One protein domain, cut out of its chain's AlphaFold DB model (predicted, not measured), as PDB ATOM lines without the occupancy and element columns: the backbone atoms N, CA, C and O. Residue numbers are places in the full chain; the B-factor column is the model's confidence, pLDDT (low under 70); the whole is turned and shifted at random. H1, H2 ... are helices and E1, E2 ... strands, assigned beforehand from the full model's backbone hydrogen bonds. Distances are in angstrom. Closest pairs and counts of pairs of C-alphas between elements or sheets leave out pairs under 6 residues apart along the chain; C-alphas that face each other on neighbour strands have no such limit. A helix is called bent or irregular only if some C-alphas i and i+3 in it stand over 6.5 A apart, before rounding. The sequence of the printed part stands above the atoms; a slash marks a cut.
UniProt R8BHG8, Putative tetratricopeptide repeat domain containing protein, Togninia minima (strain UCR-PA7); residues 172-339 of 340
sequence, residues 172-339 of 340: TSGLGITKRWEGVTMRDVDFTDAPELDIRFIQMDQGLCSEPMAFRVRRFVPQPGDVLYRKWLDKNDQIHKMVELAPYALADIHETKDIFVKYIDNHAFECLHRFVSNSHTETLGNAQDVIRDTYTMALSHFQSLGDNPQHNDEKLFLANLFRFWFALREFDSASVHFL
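AT A GLANCE: This is residues 172 to 339 of the 340 residues of the protein "Putative tetratricopeptide repeat domain containing protein" of Togninia minima (strain UCR-PA7) (UniProt R8BHG8). A curled sheet of four strands and a group of crossed helices stand at two ends of the model, joined by the long bent helix H1: its first arm, H1a, packs on the sheet, and its second, H1b, packs on the helical hairpin H2 and H3. A separate two-strand arm, E3 and E4, reaches away from the sheet, and E6 brings the printed part back to the sheet's edge. The 168 printed residues hold E1 E2 E3 E4 E5 H1 H2 H3 E6 along the chain, class mixed; the larger sheet runs E5 E2 E1 E6, antiparallel. The whole is loose, with a radius of gyration of the C-alphas of 20.3 A and spans of 56 by 41 by 35 A.

HOW THE PARTS SIT: In the strongly twisted sheet, E1, residues 199 to 205, and E2, residues 213 to 219, form a hairpin, with N 202 and O 215 at 2.9 A. Edge strand E5, residues 248 to 250, is antiparallel to E2, with N 218 and O 249 at 2.8 A. Edge strand E6, residues 335 to 338, is antiparallel to E1, with N 337 and O 203 at 3.3 A. H1, residues 253 to 277, was assigned as one helix by its hydrogen bonds but is bent, C-alphas 266 and 269 being 7.6 A apart; its arms, H1a to 266 and H1b from 269, stand at a steep tilt of 50 degrees. H1a is on the sheet at a height of 7.6 A, its closest C-alphas to E2 being Thr 256 and Phe 215, 6.6 A. H1b touches H2, residues 285 to 304, at a steep tilt of 51 degrees, closest C-alphas Val 276 and Arg 292, 5.8 A. H2 and H3, residues 309 to 329, form a hairpin at 33 degrees, a shallow tilt only just short of steep, closest C-alphas Phe 302 and Lys 315, 6.1 A. H3 touches H1a with residues 323 to 327 alone, closest C-alphas Arg 323 and Ile 264, 6.2 A. The hairpin of E3, residues 229 to 233, and E4, residues 239 to 244, has N 230 and O 243 at 2.8 A and is apart from H1a. Every O i to N i+4 pair is within hydrogen-bond range in H1a and H1b, against 14 of 16 in H2 and 15 of 17 in H3.

IN THESE COORDINATES: E1 begins at C-alpha 199 (-37.890, -13.221, -48.475) and is 20.0 A long; E2 is 19.3 A. H1a spans 19.8 A, H1b 12.0 A and H2 29.4 A. H3 spans 30.5 A and is irregular, C-alphas 310 and 313 being 7.8 A apart. E6 ends at C-alpha 338 (-29.650, -20.747, -54.784).

THE WHOLE: The C-alphas farthest apart, of Gln 238 and Asn 308, are 59.0 A apart. The printed part has no cut and no long link. Residues 282 to 288, of which 285 to 288 belong to H2, stand free. Mean pLDDT of the printed part is 82.6; residues 172 to 175, 194 to 197, 279 to 288 and 331 to 339 are under 70.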
ATOM      1  N   THR A 172     -10.419   3.712 -52.533       50.84
ATOM      2  CA  THR A 172     -10.759   5.117 -52.219       50.84
ATOM      3  C   THR A 172     -12.231   5.475 -52.467       50.84
ATOM      4  O   THR A 172     -12.649   6.583 -52.156       50.84
ATOM      5  N   SER A 173     -13.024   4.562 -53.033       59.22
ATOM      6  CA  SER A 173     -14.458   4.735 -53.286       59.22
ATOM      7  C   SER A 173     -15.254   3.631 -52.591       59.22
ATOM      8  O   SER A 173     -14.693   2.607 -52.202       59.22
ATOM      9  N   GLY A 174     -16.564   3.838 -52.429       64.12
ATOM     10  CA  GLY A 174     -17.468   2.823 -51.889       64.12
ATOM     11  C   GLY A 174     -17.462   1.516 -52.694       64.12
ATOM     12  O   GLY A 174     -16.726   1.334 -53.665       64.12
ATOM     13  N   LEU A 175     -18.326   0.570 -52.325       69.88
ATOM     14  CA  LEU A 175     -18.333  -0.754 -52.960       69.88
ATOM     15  C   LEU A 175     -18.650  -0.724 -54.471       69.88
ATOM     16  O   LEU A 175     -18.417  -1.719 -55.159       69.88
ATOM     17  N   GLY A 176     -19.149   0.402 -54.995       78.56
ATOM     18  CA  GLY A 176     -19.473   0.581 -56.411       78.56
ATOM     19  C   GLY A 176     -20.644  -0.286 -56.875       78.56
ATOM     20  O   GLY A 176     -20.809  -0.483 -58.073       78.56
ATOM     21  N   ILE A 177     -21.414  -0.830 -55.928       82.94
ATOM     22  CA  ILE A 177     -22.571  -1.708 -56.162       82.94
ATOM     23  C   ILE A 177     -23.872  -0.895 -56.171       82.94
ATOM     24  O   ILE A 177     -24.819  -1.245 -56.866       82.94
ATOM     25  N   THR A 178     -23.912   0.207 -55.423       86.12
ATOM     26  CA  THR A 178     -25.057   1.114 -55.342       86.12
ATOM     27  C   THR A 178     -24.580   2.552 -55.141       86.12
ATOM     28  O   THR A 178     -23.464   2.780 -54.666       86.12
ATOM     29  N   LYS A 179     -25.428   3.514 -55.516       88.88
ATOM     30  CA  LYS A 179     -25.265   4.950 -55.244       88.88
ATOM     31  C   LYS A 179     -26.261   5.479 -54.202       88.88
ATOM     32  O   LYS A 179     -26.335   6.687 -54.008       88.88
ATOM     33  N   ARG A 180     -27.025   4.596 -53.547       86.69
ATOM     34  CA  ARG A 180     -28.010   4.967 -52.515       86.69
ATOM     35  C   ARG A 180     -27.373   5.651 -51.302       86.69
ATOM     36  O   ARG A 180     -28.004   6.485 -50.667       86.69
ATOM     37  N   TRP A 181     -26.127   5.306 -50.987       85.62
ATOM     38  CA  TRP A 181     -25.328   5.945 -49.946       85.62
ATOM     39  C   TRP A 181     -23.852   5.974 -50.339       85.62
ATOM     40  O   TRP A 181     -23.399   5.214 -51.198       85.62
ATOM     41  N   GLU A 182     -23.100   6.867 -49.701       80.31
ATOM     42  CA  GLU A 182     -21.671   7.035 -49.935       80.31
ATOM     43  C   GLU A 182     -20.824   6.188 -48.969       80.31
ATOM     44  O   GLU A 182     -21.225   5.859 -47.847       80.31
ATOM     45  N   GLY A 183     -19.623   5.830 -49.421       76.88
ATOM     46  CA  GLY A 183     -18.628   5.132 -48.615       76.88
ATOM     47  C   GLY A 183     -18.886   3.633 -48.449       76.88
ATOM     48  O   GLY A 183     -19.399   2.954 -49.340       76.88
ATOM     49  N   VAL A 184     -18.443   3.108 -47.306       74.81
ATOM     50  CA  VAL A 184     -18.425   1.669 -46.974       74.81
ATOM     51  C   VAL A 184     -19.236   1.350 -45.715       74.81
ATOM     52  O   VAL A 184     -19.051   0.305 -45.098       74.81
ATOM     53  N   THR A 185     -20.112   2.269 -45.304       78.12
ATOM     54  CA  THR A 185     -20.956   2.058 -44.122       78.12
ATOM     55  C   THR A 185     -21.940   0.916 -44.367       78.12
ATOM     56  O   THR A 185     -22.539   0.823 -45.441       78.12
ATOM     57  N   MET A 186     -22.081   0.031 -43.376       81.25
ATOM     58  CA  MET A 186     -23.108  -1.009 -43.388       81.25
ATOM     59  C   MET A 186     -24.467  -0.333 -43.226       81.25
ATOM     60  O   MET A 186     -24.697   0.344 -42.226       81.25
ATOM     61  N   ARG A 187     -25.330  -0.476 -44.230       86.69
ATOM     62  CA  ARG A 187     -26.701   0.028 -44.225       86.69
ATOM     63  C   ARG A 187     -27.609  -0.972 -44.910       86.69
ATOM     64  O   ARG A 187     -27.214  -1.575 -45.910       86.69
ATOM     65  N   ASP A 188     -28.816  -1.091 -44.386       88.50
ATOM     66  CA  ASP A 188     -29.868  -1.851 -45.037       88.50
ATOM     67  C   ASP A 188     -30.390  -1.128 -46.273       88.50
ATOM     68  O   ASP A 188     -30.439   0.105 -46.355       88.50
ATOM     69  N   VAL A 189     -30.778  -1.929 -47.260       88.38
ATOM     70  CA  VAL A 189     -31.518  -1.440 -48.415       88.38
ATOM     71  C   VAL A 189     -32.946  -1.162 -47.966       88.38
ATOM     72  O   VAL A 189     -33.559  -1.984 -47.295       88.38
ATOM     73  N   ASP A 190     -33.493  -0.014 -48.354       84.19
ATOM     74  CA  ASP A 190     -34.906   0.258 -48.118       84.19
ATOM     75  C   ASP A 190     -35.783  -0.706 -48.938       84.19
ATOM     76  O   ASP A 190     -35.637  -0.827 -50.162       84.19
ATOM     77  N   PHE A 191     -36.684  -1.394 -48.238       84.06
ATOM     78  CA  PHE A 191     -37.624  -2.364 -48.787       84.06
ATOM     79  C   PHE A 191     -39.083  -1.891 -48.735       84.06
ATOM     80  O   PHE A 191     -39.969  -2.695 -49.025       84.06
ATOM     81  N   THR A 192     -39.359  -0.637 -48.359       78.06
ATOM     82  CA  THR A 192     -40.728  -0.090 -48.246       78.06
ATOM     83  C   THR A 192     -41.539  -0.239 -49.533       78.06
ATOM     84  O   THR A 192     -42.708  -0.614 -49.480       78.06
ATOM     85  N   ASP A 193     -40.903  -0.051 -50.689       73.19
ATOM     86  CA  ASP A 193     -41.540  -0.186 -52.003       73.19
ATOM     87  C   ASP A 193     -41.596  -1.641 -52.522       73.19
ATOM     88  O   ASP A 193     -42.118  -1.904 -53.609       73.19
ATOM     89  N   ALA A 194     -41.030  -2.604 -51.786       69.44
ATOM     90  CA  ALA A 194     -40.952  -4.004 -52.195       69.44
ATOM     91  C   ALA A 194     -42.048  -4.857 -51.526       69.44
ATOM     92  O   ALA A 194     -42.282  -4.710 -50.323       69.44
ATOM     93  N   PRO A 195     -42.666  -5.823 -52.243       69.12
ATOM     94  CA  PRO A 195     -43.657  -6.723 -51.659       69.12
ATOM     95  C   PRO A 195     -43.117  -7.394 -50.390       69.12
ATOM     96  O   PRO A 195     -41.994  -7.903 -50.378       69.12
ATOM     97  N   GLU A 196     -43.917  -7.412 -49.326       61.84
ATOM     98  CA  GLU A 196     -43.524  -7.917 -47.999       61.84
ATOM     99  C   GLU A 196     -43.122  -9.408 -48.004       61.84
ATOM    100  O   GLU A 196     -42.375  -9.859 -47.144       61.84
ATOM    101  N   LEU A 197     -43.553 -10.163 -49.022       62.88
ATOM    102  CA  LEU A 197     -43.499 -11.628 -49.065       62.88
ATOM    103  C   LEU A 197     -42.349 -12.245 -49.891       62.88
ATOM    104  O   LEU A 197     -42.327 -13.463 -50.044       62.88
ATOM    105  N   ASP A 198     -41.388 -11.479 -50.422       80.44
ATOM    106  CA  ASP A 198     -40.274 -12.041 -51.228       80.44
ATOM    107  C   ASP A 198     -38.963 -12.145 -50.430       80.44
ATOM    108  O   ASP A 198     -37.915 -11.612 -50.817       80.44
ATOM    109  N   ILE A 199     -39.047 -12.808 -49.272       88.50
ATOM    110  CA  ILE A 199     -37.890 -13.221 -48.475       88.50
ATOM    111  C   ILE A 199     -37.431 -14.600 -48.954       88.50
ATOM    112  O   ILE A 199     -38.230 -15.527 -49.069       88.50
ATOM    113  N   ARG A 200     -36.128 -14.751 -49.195       90.62
ATOM    114  CA  ARG A 200     -35.494 -16.021 -49.563       90.62
ATOM    115  C   ARG A 200     -34.313 -16.322 -48.658       90.62
ATOM    116  O   ARG A 200     -33.715 -15.418 -48.079       90.62
ATOM    117  N   PHE A 201     -33.954 -17.596 -48.594       91.12
ATOM    118  CA  PHE A 201     -32.734 -18.049 -47.948       91.12
ATOM    119  C   PHE A 201     -31.753 -18.508 -49.020       91.12
ATOM    120  O   PHE A 201     -32.097 -19.323 -49.874       91.12
ATOM    121  N   ILE A 202     -30.545 -17.957 -48.993       90.62
ATOM    122  CA  ILE A 202     -29.445 -18.397 -49.854       90.62
ATOM    123  C   ILE A 202     -28.390 -19.091 -49.008       90.62
ATOM    124  O   ILE A 202     -28.237 -18.773 -47.829       90.62
ATOM    125  N   GLN A 203     -27.661 -20.017 -49.622       90.19
ATOM    126  CA  GLN A 203     -26.543 -20.699 -48.991       90.19
ATOM    127  C   GLN A 203     -25.244 -20.366 -49.722       90.19
ATOM    128  O   GLN A 203     -25.182 -20.333 -50.957       90.19
ATOM    129  N   MET A 204     -24.205 -20.105 -48.942       84.06
ATOM    130  CA  MET A 204     -22.852 -19.861 -49.411       84.06
ATOM    131  C   MET A 204     -21.940 -20.961 -48.880       84.06
ATOM    132  O   MET A 204     -21.908 -21.217 -47.678       84.06
ATOM    133  N   ASP A 205     -21.212 -21.597 -49.791       83.31
ATOM    134  CA  ASP A 205     -20.237 -22.637 -49.480       83.31
ATOM    135  C   ASP A 205     -18.989 -22.433 -50.346       83.31
ATOM    136  O   ASP A 205     -19.076 -22.158 -51.548       83.31
ATOM    137  N   GLN A 206     -17.818 -22.552 -49.728       76.88
ATOM    138  CA  GLN A 206     -16.510 -22.460 -50.382       76.88
ATOM    139  C   GLN A 206     -15.690 -23.742 -50.255       76.88
ATOM    140  O   GLN A 206     -14.513 -23.767 -50.615       76.88
ATOM    141  N   GLY A 207     -16.299 -24.821 -49.760       79.00
ATOM    142  CA  GLY A 207     -15.649 -26.108 -49.552       79.00
ATOM    143  C   GLY A 207     -14.615 -26.090 -48.425       79.00
ATOM    144  O   GLY A 207     -13.804 -27.014 -48.328       79.00
ATOM    145  N   LEU A 208     -14.610 -25.041 -47.594       80.62
ATOM    146  CA  LEU A 208     -13.756 -24.938 -46.410       80.62
ATOM    147  C   LEU A 208     -14.371 -25.658 -45.210       80.62
ATOM    148  O   LEU A 208     -13.641 -26.301 -44.454       80.62
ATOM    149  N   CYS A 209     -15.694 -25.593 -45.076       85.00
ATOM    150  CA  CYS A 209     -16.456 -26.244 -44.019       85.00
ATOM    151  C   CYS A 209     -17.558 -27.128 -44.615       85.00
ATOM    152  O   CYS A 209     -17.929 -26.977 -45.775       85.00
ATOM    153  N   SER A 210     -18.040 -28.102 -43.841       84.81
ATOM    154  CA  SER A 210     -19.115 -29.014 -44.261       84.81
ATOM    155  C   SER A 210     -20.507 -28.396 -44.171       84.81
ATOM    156  O   SER A 210     -21.436 -28.888 -44.807       84.81
ATOM    157  N   GLU A 211     -20.659 -27.362 -43.350       89.75
ATOM    158  CA  GLU A 211     -21.913 -26.650 -43.153       89.75
ATOM    159  C   GLU A 211     -21.884 -25.341 -43.950       89.75
ATOM    160  O   GLU A 211     -20.983 -24.539 -43.730       89.75
ATOM    161  N   PRO A 212     -22.822 -25.103 -44.882       89.69
ATOM    162  CA  PRO A 212     -22.876 -23.853 -45.627       89.69
ATOM    163  C   PRO A 212     -23.426 -22.711 -44.767       89.69
ATOM    164  O   PRO A 212     -24.326 -22.903 -43.947       89.69
ATOM    165  N   MET A 213     -22.975 -21.484 -45.026       88.81
ATOM    166  CA  MET A 213     -23.525 -20.297 -44.373       88.81
ATOM    167  C   MET A 213     -24.847 -19.891 -45.026       88.81
ATOM    168  O   MET A 213     -24.906 -19.688 -46.240       88.81
ATOM    169  N   ALA A 214     -25.908 -19.748 -44.232       90.88
ATOM    170  CA  ALA A 214     -27.221 -19.344 -44.720       90.88
ATOM    171  C   ALA A 214     -27.491 -17.855 -44.467       90.88
ATOM    172  O   ALA A 214     -27.246 -17.348 -43.374       90.88
ATOM    173  N   PHE A 215     -28.062 -17.169 -45.458       90.56
ATOM    174  CA  PHE A 215     -28.426 -15.756 -45.359       90.56
ATOM    175  C   PHE A 215     -29.872 -15.519 -45.757       90.56
ATOM    176  O   PHE A 215     -30.356 -16.084 -46.741       90.56
ATOM    177  N   ARG A 216     -30.535 -14.613 -45.035       93.31
ATOM    178  CA  ARG A 216     -31.853 -14.105 -45.404       93.31
ATOM    179  C   ARG A 216     -31.690 -12.937 -46.371       93.31
ATOM    180  O   ARG A 216     -31.083 -11.922 -46.032       93.31
ATOM    181  N   VAL A 217     -32.253 -13.064 -47.565       92.69
ATOM    182  CA  VAL A 217     -32.261 -12.012 -48.587       92.69
ATOM    183  C   VAL A 217     -33.683 -11.588 -48.907       92.69
ATOM    184  O   VAL A 217     -34.614 -12.385 -48.827       92.69
ATOM    185  N   ARG A 218     -33.853 -10.327 -49.293       91.31
ATOM    186  CA  ARG A 218     -35.131  -9.763 -49.718       91.31
ATOM    187  C   ARG A 218     -34.965  -9.049 -51.047       91.31
ATOM    188  O   ARG A 218     -33.935  -8.425 -51.316       91.31
ATOM    189  N   ARG A 219     -35.980  -9.169 -51.900       90.50
ATOM    190  CA  ARG A 219     -36.013  -8.449 -53.169       90.50
ATOM    191  C   ARG A 219     -36.174  -6.950 -52.921       90.50
ATOM    192  O   ARG A 219     -37.026  -6.552 -52.134       90.50
ATOM    193  N   PHE A 220     -35.400  -6.128 -53.619       89.50
ATOM    194  CA  PHE A 220     -35.533  -4.671 -53.597       89.50
ATOM    195  C   PHE A 220     -36.012  -4.135 -54.950       89.50
ATOM    196  O   PHE A 220     -35.878  -4.797 -55.983       89.50
ATOM    197  N   VAL A 221     -36.564  -2.920 -54.949       90.56
ATOM    198  CA  VAL A 221     -36.882  -2.177 -56.177       90.56
ATOM    199  C   VAL A 221     -35.621  -1.436 -56.624       90.56
ATOM    200  O   VAL A 221     -35.149  -0.573 -55.877       90.56
ATOM    201  N   PRO A 222     -35.027  -1.760 -57.789       91.75
ATOM    202  CA  PRO A 222     -33.801  -1.104 -58.222       91.75
ATOM    203  C   PRO A 222     -33.979   0.389 -58.482       91.75
ATOM    204  O   PRO A 222     -34.982   0.814 -59.051       91.75
ATOM    205  N   GLN A 223     -32.969   1.173 -58.113       90.38
ATOM    206  CA  GLN A 223     -32.902   2.613 -58.332       90.38
ATOM    207  C   GLN A 223     -31.773   2.965 -59.316       90.38
ATOM    208  O   GLN A 223     -30.832   2.183 -59.500       90.38
ATOM    209  N   PRO A 224     -31.822   4.149 -59.956       91.31
ATOM    210  CA  PRO A 224     -30.725   4.623 -60.791       91.31
ATOM    211  C   PRO A 224     -29.387   4.609 -60.040       91.31
ATOM    212  O   PRO A 224     -29.216   5.279 -59.024       91.31
ATOM    213  N   GLY A 225     -28.416   3.857 -60.563       89.75
ATOM    214  CA  GLY A 225     -27.095   3.697 -59.947       89.75
ATOM    215  C   GLY A 225     -26.884   2.380 -59.198       89.75
ATOM    216  O   GLY A 225     -25.748   2.119 -58.804       89.75
ATOM    217  N   ASP A 226     -27.915   1.545 -59.050       90.75
ATOM    218  CA  ASP A 226     -27.753   0.161 -58.602       90.75
ATOM    219  C   ASP A 226     -27.158  -0.709 -59.718       90.75
ATOM    220  O   ASP A 226     -27.567  -0.649 -60.883       90.75
ATOM    221  N   VAL A 227     -26.183  -1.543 -59.363       89.88
ATOM    222  CA  VAL A 227     -25.543  -2.480 -60.288       89.88
ATOM    223  C   VAL A 227     -26.333  -3.787 -60.322       89.88
ATOM    224  O   VAL A 227     -26.288  -4.578 -59.386       89.88
ATOM    225  N   LEU A 228     -27.016  -4.036 -61.441       91.69
ATOM    226  CA  LEU A 228     -27.828  -5.241 -61.680       91.69
ATOM    227  C   LEU A 228     -27.185  -6.223 -62.662       91.69
ATOM    228  O   LEU A 228     -27.847  -7.082 -63.235       91.69
ATOM    229  N   TYR A 229     -25.889  -6.084 -62.913       89.56
ATOM    230  CA  TYR A 229     -25.168  -6.974 -63.808       89.56
ATOM    231  C   TYR A 229     -23.715  -7.089 -63.383       89.56
ATOM    232  O   TYR A 229     -23.080  -6.132 -62.936       89.56
ATOM    233  N   ARG A 230     -23.150  -8.274 -63.589       86.31
ATOM    234  CA  ARG A 230     -21.714  -8.498 -63.520       86.31
ATOM    235  C   ARG A 230     -21.169  -8.553 -64.936       86.31
ATOM    236  O   ARG A 230     -21.654  -9.327 -65.758       86.31
ATOM    237  N   LYS A 231     -20.162  -7.726 -65.215       85.06
ATOM    238  CA  LYS A 231     -19.452  -7.706 -66.496       85.06
ATOM    239  C   LYS A 231     -18.023  -8.196 -66.331       85.06
ATOM    240  O   LYS A 231     -17.385  -7.935 -65.312       85.06
ATOM    241  N   TRP A 232     -17.530  -8.879 -67.353       83.50
ATOM    242  CA  TRP A 232     -16.137  -9.285 -67.469       83.50
ATOM    243  C   TRP A 232     -15.508  -8.513 -68.598       83.50
ATOM    244  O   TRP A 232     -16.030  -8.530 -69.712       83.50
ATOM    245  N   LEU A 233     -14.411  -7.842 -68.284       82.69
ATOM    246  CA  LEU A 233     -13.622  -7.126 -69.265       82.69
ATOM    247  C   LEU A 233     -12.531  -8.051 -69.806       82.69
ATOM    248  O   LEU A 233     -12.000  -8.890 -69.071       82.69
ATOM    249  N   ASP A 234     -12.231  -7.930 -71.092       80.56
ATOM    250  CA  ASP A 234     -11.031  -8.507 -71.678       80.56
ATOM    251  C   ASP A 234      -9.793  -7.647 -71.354       80.56
ATOM    252  O   ASP A 234      -9.850  -6.689 -70.582       80.56
ATOM    253  N   LYS A 235      -8.641  -7.998 -71.935       81.56
ATOM    254  CA  LYS A 235      -7.382  -7.260 -71.728       81.56
ATOM    255  C   LYS A 235      -7.409  -5.824 -72.273       81.56
ATOM    256  O   LYS A 235      -6.510  -5.060 -71.946       81.56
ATOM    257  N   ASN A 236      -8.392  -5.490 -73.106       85.50
ATOM    258  CA  ASN A 236      -8.561  -4.194 -73.751       85.50
ATOM    259  C   ASN A 236      -9.751  -3.418 -73.155       85.50
ATOM    260  O   ASN A 236     -10.284  -2.524 -73.812       85.50
ATOM    261  N   ASP A 237     -10.200  -3.787 -71.950       78.69
ATOM    262  CA  ASP A 237     -11.366  -3.219 -71.264       78.69
ATOM    263  C   ASP A 237     -12.698  -3.350 -72.027       78.69
ATOM    264  O   ASP A 237     -13.680  -2.664 -71.728       78.69
ATOM    265  N   GLN A 238     -12.783  -4.272 -72.987       82.31
ATOM    266  CA  GLN A 238     -14.022  -4.559 -73.703       82.31
ATOM    267  C   GLN A 238     -14.845  -5.599 -72.950       82.31
ATOM    268  O   GLN A 238     -14.322  -6.576 -72.417       82.31
ATOM    269  N   ILE A 239     -16.165  -5.406 -72.908       81.00
ATOM    270  CA  ILE A 239     -17.072  -6.339 -72.234       81.00
ATOM    271  C   ILE A 239     -17.114  -7.649 -73.024       81.00
ATOM    272  O   ILE A 239     -17.707  -7.724 -74.094       81.00
ATOM    273  N   HIS A 240     -16.522  -8.694 -72.457       79.19
ATOM    274  CA  HIS A 240     -16.477 -10.028 -73.043       79.19
ATOM    275  C   HIS A 240     -17.640 -10.916 -72.575       79.19
ATOM    276  O   HIS A 240     -18.053 -11.844 -73.266       79.19
ATOM    277  N   LYS A 241     -18.182 -10.667 -71.378       82.75
ATOM    278  CA  LYS A 241     -19.346 -11.392 -70.849       82.75
ATOM    279  C   LYS A 241     -20.162 -10.477 -69.943       82.75
ATOM    280  O   LYS A 241     -19.599  -9.603 -69.280       82.75
ATOM    281  N   MET A 242     -21.466 -10.715 -69.880       86.56
ATOM    282  CA  MET A 242     -22.375 -10.077 -68.934       86.56
ATOM    283  C   MET A 242     -23.334 -11.124 -68.373       86.56
ATOM    284  O   MET A 242     -23.767 -12.019 -69.095       86.56
ATOM    285  N   VAL A 243     -23.620 -11.035 -67.079       89.25
ATOM    286  CA  VAL A 243     -24.624 -11.847 -66.391       89.25
ATOM    287  C   VAL A 243     -25.475 -10.895 -65.570       89.25
ATOM    288  O   VAL A 243     -24.933 -10.106 -64.795       89.25
ATOM    289  N   GLU A 244     -26.785 -10.960 -65.763       90.88
ATOM    290  CA  GLU A 244     -27.746 -10.199 -64.971       90.88
ATOM    291  C   GLU A 244     -27.781 -10.722 -63.533       90.88
ATOM    292  O   GLU A 244     -27.688 -11.925 -63.281       90.88
ATOM    293  N   LEU A 245     -27.882  -9.798 -62.585       89.44
ATOM    294  CA  LEU A 245     -28.007 -10.079 -61.164       89.44
ATOM    295  C   LEU A 245     -29.460  -9.859 -60.763       89.44
ATOM    296  O   LEU A 245     -30.048  -8.817 -61.059       89.44
ATOM    297  N   ALA A 246     -30.036 -10.832 -60.064       89.56
ATOM    298  CA  ALA A 246     -31.358 -10.665 -59.487       89.56
ATOM    299  C   ALA A 246     -31.315  -9.563 -58.403       89.56
ATOM    300  O   ALA A 246     -30.343  -9.511 -57.644       89.56
ATOM    301  N   PRO A 247     -32.342  -8.697 -58.301       91.12
ATOM    302  CA  PRO A 247     -32.343  -7.555 -57.390       91.12
ATOM    303  C   PRO A 247     -32.678  -7.986 -55.955       91.12
ATOM    304  O   PRO A 247     -33.720  -7.634 -55.410       91.12
ATOM    305  N   TYR A 248     -31.799  -8.786 -55.357       91.25
ATOM    306  CA  TYR A 248     -31.869  -9.204 -53.960       91.25
ATOM    307  C   TYR A 248     -30.735  -8.562 -53.165       91.25
ATOM    308  O   TYR A 248     -29.607  -8.451 -53.644       91.25
ATOM    309  N   ALA A 249     -31.046  -8.163 -51.939       91.44
ATOM    310  CA  ALA A 249     -30.091  -7.690 -50.947       91.44
ATOM    311  C   ALA A 249     -30.289  -8.465 -49.639       91.44
ATOM    312  O   ALA A 249     -31.301  -9.150 -49.477       91.44
ATOM    313  N   LEU A 250     -29.334  -8.375 -48.711       92.75
ATOM    314  CA  LEU A 250     -29.517  -8.909 -47.359       92.75
ATOM    315  C   LEU A 250     -30.758  -8.273 -46.733       92.75
ATOM    316  O   LEU A 250     -30.940  -7.064 -46.834       92.75
ATOM    317  N   ALA A 251     -31.615  -9.092 -46.130       92.06
ATOM    318  CA  ALA A 251     -32.846  -8.610 -45.511       92.06
ATOM    319  C   ALA A 251     -32.570  -7.771 -44.254       92.06
ATOM    320  O   ALA A 251     -33.371  -6.904 -43.927       92.06
ATOM    321  N   ASP A 252     -31.470  -8.078 -43.565       91.88
ATOM    322  CA  ASP A 252     -30.937  -7.335 -42.427       91.88
ATOM    323  C   ASP A 252     -29.413  -7.553 -42.375       91.88
ATOM    324  O   ASP A 252     -28.923  -8.686 -42.245       91.88
ATOM    325  N   ILE A 253     -28.645  -6.480 -42.548       91.50
ATOM    326  CA  ILE A 253     -27.181  -6.511 -42.570       91.50
ATOM    327  C   ILE A 253     -26.578  -6.769 -41.184       91.50
ATOM    328  O   ILE A 253     -25.502  -7.362 -41.086       91.50
ATOM    329  N   HIS A 254     -27.259  -6.362 -40.113       91.81
ATOM    330  CA  HIS A 254     -26.800  -6.527 -38.738       91.81
ATOM    331  C   HIS A 254     -27.036  -7.956 -38.245       91.81
ATOM    332  O   HIS A 254     -26.113  -8.577 -37.721       91.81
ATOM    333  N   GLU A 255     -28.206  -8.527 -38.528       92.94
ATOM    334  CA  GLU A 255     -28.470  -9.952 -38.304       92.94
ATOM    335  C   GLU A 255     -27.468 -10.811 -39.086       92.94
ATOM    336  O   GLU A 255     -26.890 -11.760 -38.554       92.94
ATOM    337  N   THR A 256     -27.190 -10.438 -40.339       92.25
ATOM    338  CA  THR A 256     -26.199 -11.138 -41.166       92.25
ATOM    339  C   THR A 256     -24.789 -11.041 -40.585       92.25
ATOM    340  O   THR A 256     -24.058 -12.033 -40.596       92.25
ATOM    341  N   LYS A 257     -24.395  -9.880 -40.045       91.12
ATOM    342  CA  LYS A 257     -23.129  -9.734 -39.312       91.12
ATOM    343  C   LYS A 257     -23.062 -10.723 -38.148       91.12
ATOM    344  O   LYS A 257     -22.027 -11.358 -37.965       91.12
ATOM    345  N   ASP A 258     -24.127 -10.855 -37.367       93.69
ATOM    346  CA  ASP A 258     -24.121 -11.727 -36.191       93.69
ATOM    347  C   ASP A 258     -24.066 -13.208 -36.577       93.69
ATOM    348  O   ASP A 258     -23.322 -13.974 -35.961       93.69
ATOM    349  N   ILE A 259     -24.796 -13.609 -37.626       92.38
ATOM    350  CA  ILE A 259     -24.684 -14.945 -38.236       92.38
ATOM    351  C   ILE A 259     -23.233 -15.202 -38.643       92.38
ATOM    352  O   ILE A 259     -22.668 -16.249 -38.336       92.38
ATOM    353  N   PHE A 260     -22.616 -14.219 -39.290       90.19
ATOM    354  CA  PHE A 260     -21.264 -14.324 -39.802       90.19
ATOM    355  C   PHE A 260     -20.207 -14.472 -38.698       90.19
ATOM    356  O   PHE A 260     -19.364 -15.367 -38.765       90.19
ATOM    357  N   VAL A 261     -20.265 -13.633 -37.660       91.62
ATOM    358  CA  VAL A 261     -19.344 -13.708 -36.514       91.62
ATOM    359  C   VAL A 261     -19.471 -15.062 -35.819       91.62
ATOM    360  O   VAL A 261     -18.464 -15.740 -35.618       91.62
ATOM    361  N   LYS A 262     -20.705 -15.505 -35.546       94.50
ATOM    362  CA  LYS A 262     -20.965 -16.816 -34.930       94.50
ATOM    363  C   LYS A 262     -20.425 -17.959 -35.779       94.50
ATOM    364  O   LYS A 262     -19.824 -18.884 -35.245       94.50
ATOM    365  N   TYR A 263     -20.607 -17.892 -37.095       93.38
ATOM    366  CA  TYR A 263     -20.103 -18.913 -38.005       93.38
ATOM    367  C   TYR A 263     -18.568 -19.001 -37.966       93.38
ATOM    368  O   TYR A 263     -18.016 -20.094 -37.849       93.38
ATOM    369  N   ILE A 264     -17.857 -17.867 -37.988       93.25
ATOM    370  CA  ILE A 264     -16.394 -17.868 -37.824       93.25
ATOM    371  C   ILE A 264     -15.998 -18.496 -36.489       93.25
ATOM    372  O   ILE A 264     -15.119 -19.356 -36.462       93.25
ATOM    373  N   ASP A 265     -16.628 -18.073 -35.395       93.56
ATOM    374  CA  ASP A 265     -16.282 -18.556 -34.059       93.56
ATOM    375  C   ASP A 265     -16.499 -20.065 -33.909       93.56
ATOM    376  O   ASP A 265     -15.673 -20.741 -33.292       93.56
ATOM    377  N   ASN A 266     -17.553 -20.595 -34.527       94.31
ATOM    378  CA  ASN A 266     -17.893 -22.011 -34.459       94.31
ATOM    379  C   ASN A 266     -16.984 -22.886 -35.334       94.31
ATOM    380  O   ASN A 266     -16.665 -24.005 -34.937       94.31
ATOM    381  N   HIS A 267     -16.552 -22.398 -36.502       93.31
ATOM    382  CA  HIS A 267     -15.922 -23.254 -37.515       93.31
ATOM    383  C   HIS A 267     -14.433 -22.982 -37.768       93.31
ATOM    384  O   HIS A 267     -13.749 -23.850 -38.311       93.31
ATOM    385  N   ALA A 268     -13.880 -21.832 -37.361       93.44
ATOM    386  CA  ALA A 268     -12.505 -21.457 -37.718       93.44
ATOM    387  C   ALA A 268     -11.458 -22.503 -37.305       93.44
ATOM    388  O   ALA A 268     -10.576 -22.845 -38.095       93.44
ATOM    389  N   PHE A 269     -11.563 -23.035 -36.085       93.44
ATOM    390  CA  PHE A 269     -10.616 -24.027 -35.569       93.44
ATOM    391  C   PHE A 269     -10.759 -25.383 -36.255       93.44
ATOM    392  O   PHE A 269      -9.755 -25.990 -36.629       93.44
ATOM    393  N   GLU A 270     -11.993 -25.848 -36.449       92.06
ATOM    394  CA  GLU A 270     -12.269 -27.114 -37.127       92.06
ATOM    395  C   GLU A 270     -11.765 -27.074 -38.576       92.06
ATOM    396  O   GLU A 270     -11.014 -27.954 -39.011       92.06
ATOM    397  N   CYS A 271     -12.114 -26.020 -39.314       91.00
ATOM    398  CA  CYS A 271     -11.762 -25.892 -40.721       91.00
ATOM    399  C   CYS A 271     -10.249 -25.644 -40.903       91.00
ATOM    400  O   CYS A 271      -9.649 -26.181 -41.840       91.00
ATOM    401  N   LEU A 272      -9.578 -24.956 -39.964       91.12
ATOM    402  CA  LEU A 272      -8.111 -24.875 -39.933       91.12
ATOM    403  C   LEU A 272      -7.463 -26.239 -39.664       91.12
ATOM    404  O   LEU A 272      -6.517 -26.618 -40.355       91.12
ATOM    405  N   HIS A 273      -7.974 -26.995 -38.690       90.69
ATOM    406  CA  HIS A 273      -7.465 -28.327 -38.378       90.69
ATOM    407  C   HIS A 273      -7.590 -29.263 -39.588       90.69
ATOM    408  O   HIS A 273      -6.642 -29.972 -39.931       90.69
ATOM    409  N   ARG A 274      -8.729 -29.220 -40.290       88.69
ATOM    410  CA  ARG A 274      -8.951 -29.965 -41.535       88.69
ATOM    411  C   ARG A 274      -7.987 -29.528 -42.640       88.69
ATOM    412  O   ARG A 274      -7.418 -30.382 -43.314       88.69
ATOM    413  N   PHE A 275      -7.763 -28.224 -42.804       86.50
ATOM    414  CA  PHE A 275      -6.800 -27.689 -43.771       86.50
ATOM    415  C   PHE A 275      -5.372 -28.188 -43.514       86.50
ATOM    416  O   PHE A 275      -4.690 -28.588 -44.454       86.50
ATOM    417  N   VAL A 276      -4.934 -28.198 -42.255       88.38
ATOM    418  CA  VAL A 276      -3.601 -28.677 -41.861       88.38
ATOM    419  C   VAL A 276      -3.475 -30.199 -42.001       88.38
ATOM    420  O   VAL A 276      -2.430 -30.693 -42.419       88.38
ATOM    421  N   SER A 277      -4.538 -30.942 -41.683       83.75
ATOM    422  CA  SER A 277      -4.538 -32.413 -41.681       83.75
ATOM    423  C   SER A 277      -4.667 -33.035 -43.073       83.75
ATOM    424  O   SER A 277      -4.264 -34.180 -43.275       83.75
ATOM    425  N   ASN A 278      -5.233 -32.317 -44.045       76.00
ATOM    426  CA  ASN A 278      -5.399 -32.832 -45.400       76.00
ATOM    427  C   ASN A 278      -4.046 -32.868 -46.134       76.00
ATOM    428  O   ASN A 278      -3.534 -31.854 -46.602       76.00
ATOM    429  N   SER A 279      -3.482 -34.072 -46.266       55.72
ATOM    430  CA  SER A 279      -2.212 -34.356 -46.955       55.72
ATOM    431  C   SER A 279      -2.313 -34.390 -48.486       55.72
ATOM    432  O   SER A 279      -1.289 -34.446 -49.166       55.72
ATOM    433  N   HIS A 280      -3.522 -34.347 -49.051       52.88
ATOM    434  CA  HIS A 280      -3.760 -34.534 -50.484       52.88
ATOM    435  C   HIS A 280      -4.033 -33.215 -51.213       52.88
ATOM    436  O   HIS A 280      -5.144 -32.940 -51.658       52.88
ATOM    437  N   THR A 281      -2.990 -32.416 -51.402       49.19
ATOM    438  CA  THR A 281      -2.918 -31.488 -52.540       49.19
ATOM    439  C   THR A 281      -1.658 -31.809 -53.322       49.19
ATOM    440  O   THR A 281      -0.661 -31.102 -53.249       49.19
ATOM    441  N   GLU A 282      -1.710 -32.896 -54.094       46.94
ATOM    442  CA  GLU A 282      -0.646 -33.332 -55.013       46.94
ATOM    443  C   GLU A 282      -0.395 -32.350 -56.180       46.94
ATOM    444  O   GLU A 282       0.375 -32.646 -57.088       46.94
ATOM    445  N   THR A 283      -1.018 -31.168 -56.198       44.78
ATOM    446  CA  THR A 283      -1.092 -30.340 -57.412       44.78
ATOM    447  C   THR A 283      -0.686 -28.875 -57.278       44.78
ATOM    448  O   THR A 283      -0.748 -28.181 -58.291       44.78
ATOM    449  N   LEU A 284      -0.229 -28.366 -56.124       46.41
ATOM    450  CA  LEU A 284       0.056 -26.921 -56.000       46.41
ATOM    451  C   LEU A 284       1.390 -26.509 -55.337       46.41
ATOM    452  O   LEU A 284       1.476 -25.433 -54.760       46.41
ATOM    453  N   GLY A 285       2.464 -27.279 -55.524       53.62
ATOM    454  CA  GLY A 285       3.855 -26.814 -55.371       53.62
ATOM    455  C   GLY A 285       4.304 -26.288 -53.990       53.62
ATOM    456  O   GLY A 285       3.529 -26.058 -53.067       53.62
ATOM    457  N   ASN A 286       5.611 -26.024 -53.881       57.31
ATOM    458  CA  ASN A 286       6.331 -25.759 -52.622       57.31
ATOM    459  C   ASN A 286       5.800 -24.585 -51.762       57.31
ATOM    460  O   ASN A 286       6.168 -24.463 -50.598       57.31
ATOM    461  N   ALA A 287       4.994 -23.671 -52.317       57.16
ATOM    462  CA  ALA A 287       4.494 -22.499 -51.591       57.16
ATOM    463  C   ALA A 287       3.297 -22.820 -50.680       57.16
ATOM    464  O   ALA A 287       3.172 -22.222 -49.610       57.16
ATOM    465  N   GLN A 288       2.428 -23.758 -51.078       62.38
ATOM    466  CA  GLN A 288       1.321 -24.194 -50.221       62.38
ATOM    467  C   GLN A 288       1.820 -25.013 -49.033       62.38
ATOM    468  O   GLN A 288       1.261 -24.889 -47.945       62.38
ATOM    469  N   ASP A 289       2.913 -25.755 -49.219       72.19
ATOM    470  CA  ASP A 289       3.566 -26.501 -48.146       72.19
ATOM    471  C   ASP A 289       4.080 -25.567 -47.048       72.19
ATOM    472  O   ASP A 289       3.760 -25.776 -45.887       72.19
ATOM    473  N   VAL A 290       4.752 -24.460 -47.392       82.44
ATOM    474  CA  VAL A 290       5.232 -23.495 -46.381       82.44
ATOM    475  C   VAL A 290       4.080 -22.858 -45.600       82.44
ATOM    476  O   VAL A 290       4.181 -22.692 -44.383       82.44
ATOM    477  N   ILE A 291       2.983 -22.495 -46.275       83.56
ATOM    478  CA  ILE A 291       1.805 -21.923 -45.604       83.56
ATOM    479  C   ILE A 291       1.208 -22.959 -44.656       83.56
ATOM    480  O   ILE A 291       0.982 -22.645 -43.489       83.56
ATOM    481  N   ARG A 292       0.989 -24.190 -45.134       84.12
ATOM    482  CA  ARG A 292       0.472 -25.282 -44.309       84.12
ATOM    483  C   ARG A 292       1.371 -25.506 -43.102       84.12
ATOM    484  O   ARG A 292       0.879 -25.405 -41.991       84.12
ATOM    485  N   ASP A 293       2.668 -25.713 -43.310       87.44
ATOM    486  CA  ASP A 293       3.635 -26.001 -42.249       87.44
ATOM    487  C   ASP A 293       3.675 -24.886 -41.199       87.44
ATOM    488  O   ASP A 293       3.746 -25.156 -40.000       87.44
ATOM    489  N   THR A 294       3.550 -23.627 -41.629       91.31
ATOM    490  CA  THR A 294       3.443 -22.479 -40.721       91.31
ATOM    491  C   THR A 294       2.203 -22.582 -39.833       91.31
ATOM    492  O   THR A 294       2.310 -22.429 -38.616       91.31
ATOM    493  N   TYR A 295       1.035 -22.876 -40.410       91.75
ATOM    494  CA  TYR A 295      -0.198 -23.049 -39.637       91.75
ATOM    495  C   TYR A 295      -0.206 -24.342 -38.810       91.75
ATOM    496  O   TYR A 295      -0.773 -24.346 -37.721       91.75
ATOM    497  N   THR A 296       0.482 -25.399 -39.249       91.94
ATOM    498  CA  THR A 296       0.724 -26.614 -38.458       91.94
ATOM    499  C   THR A 296       1.511 -26.292 -37.193       91.94
ATOM    500  O   THR A 296       1.100 -26.667 -36.094       91.94
ATOM    501  N   MET A 297       2.627 -25.567 -37.329       93.25
ATOM    502  CA  MET A 297       3.431 -25.122 -36.190       93.25
ATOM    503  C   MET A 297       2.636 -24.197 -35.265       93.25
ATOM    504  O   MET A 297       2.655 -24.396 -34.054       93.25
ATOM    505  N   ALA A 298       1.903 -23.227 -35.821       94.81
ATOM    506  CA  ALA A 298       1.092 -22.301 -35.035       94.81
ATOM    507  C   ALA A 298      -0.016 -23.020 -34.250       94.81
ATOM    508  O   ALA A 298      -0.224 -22.715 -33.078       94.81
ATOM    509  N   LEU A 299      -0.704 -23.989 -34.865       93.56
ATOM    510  CA  LEU A 299      -1.754 -24.766 -34.205       93.56
ATOM    511  C   LEU A 299      -1.182 -25.663 -33.102       93.56
ATOM    512  O   LEU A 299      -1.744 -25.728 -32.012       93.56
ATOM    513  N   SER A 300      -0.036 -26.296 -33.361       93.06
ATOM    514  CA  SER A 300       0.657 -27.139 -32.377       93.06
ATOM    515  C   SER A 300       1.116 -26.312 -31.174       93.06
ATOM    516  O   SER A 300       0.948 -26.717 -30.026       93.06
ATOM    517  N   HIS A 301       1.648 -25.114 -31.437       95.00
ATOM    518  CA  HIS A 301       2.032 -24.162 -30.401       95.00
ATOM    519  C   HIS A 301       0.821 -23.700 -29.590       95.00
ATOM    520  O   HIS A 301       0.831 -23.832 -28.371       95.00
ATOM    521  N   PHE A 302      -0.261 -23.275 -30.250       94.31
ATOM    522  CA  PHE A 302      -1.513 -22.881 -29.593       94.31
ATOM    523  C   PHE A 302      -2.042 -23.961 -28.640       94.31
ATOM    524  O   PHE A 302      -2.433 -23.656 -27.515       94.31
ATOM    525  N   GLN A 303      -2.020 -25.227 -29.066       91.19
ATOM    526  CA  GLN A 303      -2.422 -26.363 -28.233       91.19
ATOM    527  C   GLN A 303      -1.472 -26.572 -27.045       91.19
ATOM    528  O   GLN A 303      -1.925 -26.897 -25.949       91.19
ATOM    529  N   SER A 304      -0.167 -26.350 -27.236       93.50
ATOM    530  CA  SER A 304       0.838 -26.507 -26.177       93.50
ATOM    531  C   SER A 304       0.738 -25.466 -25.054       93.50
ATOM    532  O   SER A 304       1.151 -25.757 -23.933       93.50
ATOM    533  N   LEU A 305       0.156 -24.288 -25.319       91.81
ATOM    534  CA  LEU A 305      -0.024 -23.227 -24.315       91.81
ATOM    535  C   LEU A 305      -1.003 -23.625 -23.194       91.81
ATOM    536  O   LEU A 305      -0.942 -23.061 -22.099       91.81
ATOM    537  N   GLY A 306      -1.889 -24.599 -23.442       87.81
ATOM    538  CA  GLY A 306      -2.882 -25.061 -22.468       87.81
ATOM    539  C   GLY A 306      -3.750 -23.920 -21.926       87.81
ATOM    540  O   GLY A 306      -3.968 -22.918 -22.605       87.81
ATOM    541  N   ASP A 307      -4.246 -24.054 -20.696       86.50
ATOM    542  CA  ASP A 307      -5.047 -23.022 -20.010       86.50
ATOM    543  C   ASP A 307      -4.217 -22.196 -19.016       86.50
ATOM    544  O   ASP A 307      -4.722 -21.717 -18.003       86.50
ATOM    545  N   ASN A 308      -2.918 -22.044 -19.283       86.38
ATOM    546  CA  ASN A 308      -2.034 -21.270 -18.424       86.38
ATOM    547  C   ASN A 308      -2.316 -19.757 -18.576       86.38
ATOM    548  O   ASN A 308      -2.087 -19.213 -19.661       86.38
ATOM    549  N   PRO A 309      -2.709 -19.049 -17.495       85.69
ATOM    550  CA  PRO A 309      -3.028 -17.623 -17.554       85.69
ATOM    551  C   PRO A 309      -1.885 -16.732 -18.058       85.69
ATOM    552  O   PRO A 309      -2.142 -15.670 -18.619       85.69
ATOM    553  N   GLN A 310      -0.624 -17.155 -17.892       85.62
ATOM    554  CA  GLN A 310       0.546 -16.400 -18.365       85.62
ATOM    555  C   GLN A 310       0.607 -16.278 -19.892       85.62
ATOM    556  O   GLN A 310       1.253 -15.370 -20.406       85.62
ATOM    557  N   HIS A 311      -0.073 -17.172 -20.612       88.50
ATOM    558  CA  HIS A 311      -0.101 -17.195 -22.070       88.50
ATOM    559  C   HIS A 311      -1.430 -16.696 -22.647       88.50
ATOM    560  O   HIS A 311      -1.676 -16.886 -23.835       88.50
ATOM    561  N   ASN A 312      -2.291 -16.055 -21.846       89.69
ATOM    562  CA  ASN A 312      -3.609 -15.603 -22.303       89.69
ATOM    563  C   ASN A 312      -3.525 -14.678 -23.524       89.69
ATOM    564  O   ASN A 312      -4.262 -14.889 -24.486       89.69
ATOM    565  N   ASP A 313      -2.599 -13.717 -23.530       91.81
ATOM    566  CA  ASP A 313      -2.440 -12.774 -24.644       91.81
ATOM    567  C   ASP A 313      -1.953 -13.468 -25.921       91.81
ATOM    568  O   ASP A 313      -2.454 -13.212 -27.014       91.81
ATOM    569  N   GLU A 314      -1.003 -14.394 -25.786       93.44
ATOM    570  CA  GLU A 314      -0.459 -15.165 -26.904       93.44
ATOM    571  C   GLU A 314      -1.505 -16.132 -27.477       93.44
ATOM    572  O   GLU A 314      -1.698 -16.214 -28.693       93.44
ATOM    573  N   LYS A 315      -2.242 -16.815 -26.599       93.50
ATOM    574  CA  LYS A 315      -3.349 -17.700 -26.964       93.50
ATOM    575  C   LYS A 315      -4.462 -16.907 -27.650       93.50
ATOM    576  O   LYS A 315      -4.951 -17.328 -28.697       93.50
ATOM    577  N   LEU A 316      -4.820 -15.734 -27.129       93.38
ATOM    578  CA  LEU A 316      -5.805 -14.840 -27.741       93.38
ATOM    579  C   LEU A 316      -5.342 -14.344 -29.115       93.38
ATOM    580  O   LEU A 316      -6.125 -14.359 -30.067       93.38
ATOM    581  N   PHE A 317      -4.073 -13.954 -29.245       94.62
ATOM    582  CA  PHE A 317      -3.489 -13.541 -30.518       94.62
ATOM    583  C   PHE A 317      -3.587 -14.649 -31.573       94.62
ATOM    584  O   PHE A 317      -4.082 -14.404 -32.673       94.62
ATOM    585  N   LEU A 318      -3.177 -15.874 -31.236       95.38
ATOM    586  CA  LEU A 318      -3.250 -17.023 -32.143       95.38
ATOM    587  C   LEU A 318      -4.697 -17.394 -32.488       95.38
ATOM    588  O   LEU A 318      -5.001 -17.652 -33.650       95.38
ATOM    589  N   ALA A 319      -5.613 -17.344 -31.519       94.31
ATOM    590  CA  ALA A 319      -7.032 -17.567 -31.778       94.31
ATOM    591  C   ALA A 319      -7.592 -16.538 -32.777       94.31
ATOM    592  O   ALA A 319      -8.293 -16.898 -33.723       94.31
ATOM    593  N   ASN A 320      -7.235 -15.262 -32.618       94.19
ATOM    594  CA  ASN A 320      -7.630 -14.205 -33.547       94.19
ATOM    595  C   ASN A 320      -6.971 -14.364 -34.920       94.19
ATOM    596  O   ASN A 320      -7.628 -14.130 -35.932       94.19
ATOM    597  N   LEU A 321      -5.717 -14.821 -34.979       94.00
ATOM    598  CA  LEU A 321      -5.044 -15.163 -36.231       94.00
ATOM    599  C   LEU A 321      -5.793 -16.270 -36.986       94.00
ATOM    600  O   LEU A 321      -5.979 -16.160 -38.196       94.00
ATOM    601  N   PHE A 322      -6.251 -17.316 -36.296       94.81
ATOM    602  CA  PHE A 322      -6.976 -18.424 -36.925       94.81
ATOM    603  C   PHE A 322      -8.362 -18.006 -37.413       94.81
ATOM    604  O   PHE A 322      -8.727 -18.322 -38.546       94.81
ATOM    605  N   ARG A 323      -9.098 -17.224 -36.614       94.12
ATOM    606  CA  ARG A 323     -10.361 -16.600 -37.044       94.12
ATOM    607  C   ARG A 323     -10.161 -15.716 -38.267       94.12
ATOM    608  O   ARG A 323     -10.934 -15.794 -39.215       94.12
ATOM    609  N   PHE A 324      -9.102 -14.909 -38.268       91.12
ATOM    610  CA  PHE A 324      -8.772 -14.026 -39.380       91.12
ATOM    611  C   PHE A 324      -8.411 -14.805 -40.649       91.12
ATOM    612  O   PHE A 324      -8.938 -14.504 -41.717       91.12
ATOM    613  N   TRP A 325      -7.567 -15.836 -40.536       90.19
ATOM    614  CA  TRP A 325      -7.242 -16.735 -41.646       90.19
ATOM    615  C   TRP A 325      -8.496 -17.377 -42.238       90.19
ATOM    616  O   TRP A 325      -8.662 -17.387 -43.458       90.19
ATOM    617  N   PHE A 326      -9.378 -17.886 -41.376       90.50
ATOM    618  CA  PHE A 326     -10.606 -18.541 -41.801       90.50
ATOM    619  C   PHE A 326     -11.515 -17.559 -42.534       90.50
ATOM    620  O   PHE A 326     -11.918 -17.813 -43.668       90.50
ATOM    621  N   ALA A 327     -11.735 -16.395 -41.925       88.69
ATOM    622  CA  ALA A 327     -12.527 -15.336 -42.510       88.69
ATOM    623  C   ALA A 327     -11.975 -14.929 -43.884       88.69
ATOM    624  O   ALA A 327     -12.725 -14.919 -44.845       88.69
ATOM    625  N   LEU A 328     -10.670 -14.688 -44.043       84.25
ATOM    626  CA  LEU A 328     -10.103 -14.304 -45.344       84.25
ATOM    627  C   LEU A 328     -10.373 -15.328 -46.453       84.25
ATOM    628  O   LEU A 328     -10.688 -14.952 -47.583       84.25
ATOM    629  N   ARG A 329     -10.248 -16.622 -46.146       80.88
ATOM    630  CA  ARG A 329     -10.426 -17.682 -47.147       80.88
ATOM    631  C   ARG A 329     -11.883 -17.893 -47.518       80.88
ATOM    632  O   ARG A 329     -12.143 -18.173 -48.681       80.88
ATOM    633  N   GLU A 330     -12.795 -17.680 -46.579       76.69
ATOM    634  CA  GLU A 330     -14.237 -17.671 -46.824       76.69
ATOM    635  C   GLU A 330     -14.693 -16.423 -47.608       76.69
ATOM    636  O   GLU A 330     -15.883 -16.225 -47.792       76.69
ATOM    637  N   PHE A 331     -13.813 -15.544 -48.107       67.19
ATOM    638  CA  PHE A 331     -14.243 -14.436 -48.982       67.19
ATOM    639  C   PHE A 331     -13.404 -14.228 -50.233       67.19
ATOM    640  O   PHE A 331     -13.786 -13.399 -51.058       67.19
ATOM    641  N   ASP A 332     -12.317 -14.975 -50.423       56.25
ATOM    642  CA  ASP A 332     -11.459 -14.798 -51.601       56.25
ATOM    643  C   ASP A 332     -12.096 -15.384 -52.888       56.25
ATOM    644  O   ASP A 332     -11.696 -15.051 -54.011       56.25
ATOM    645  N   SER A 333     -13.144 -16.220 -52.760       49.22
ATOM    646  CA  SER A 333     -13.816 -16.830 -53.920       49.22
ATOM    647  C   SER A 333     -15.156 -17.524 -53.605       49.22
ATOM    648  O   SER A 333     -15.309 -18.722 -53.844       49.22
ATOM    649  N   ALA A 334     -16.163 -16.781 -53.136       43.41
ATOM    650  CA  ALA A 334     -17.500 -17.339 -52.902       43.41
ATOM    651  C   ALA A 334     -18.200 -17.798 -54.197       43.41
ATOM    652  O   ALA A 334     -18.368 -17.016 -55.142       43.41
ATOM    653  N   SER A 335     -18.657 -19.054 -54.216       40.81
ATOM    654  CA  SER A 335     -19.655 -19.565 -55.164       40.81
ATOM    655  C   SER A 335     -21.010 -19.562 -54.455       40.81
ATOM    656  O   SER A 335     -21.153 -20.154 -53.392       40.81
ATOM    657  N   VAL A 336     -21.998 -18.847 -54.999       44.16
ATOM    658  CA  VAL A 336     -23.333 -18.736 -54.383       44.16
ATOM    659  C   VAL A 336     -24.264 -19.752 -55.032       44.16
ATOM    660  O   VAL A 336     -24.415 -19.751 -56.257       44.16
ATOM    661  N   HIS A 337     -24.904 -20.591 -54.218       38.75
ATOM    662  CA  HIS A 337     -25.905 -21.556 -54.660       38.75
ATOM    663  C   HIS A 337     -27.295 -21.106 -54.188       38.75
ATOM    664  O   HIS A 337     -27.507 -20.802 -53.015       38.75
ATOM    665  N   PHE A 338     -28.256 -21.042 -55.113       35.38
ATOM    666  CA  PHE A 338     -29.650 -20.747 -54.784       35.38
ATOM    667  C   PHE A 338     -30.388 -22.056 -54.491       35.38
ATOM    668  O   PHE A 338     -30.365 -22.968 -55.319       35.38
ATOM    669  N   LEU A 339     -31.042 -22.140 -53.333       32.50
ATOM    670  CA  LEU A 339     -32.037 -23.174 -53.059       32.50
ATOM    671  C   LEU A 339     -33.376 -22.705 -53.649       32.50
ATOM    672  O   LEU A 339     -33.796 -21.577 -53.385       32.50
TER     673      LEU A 339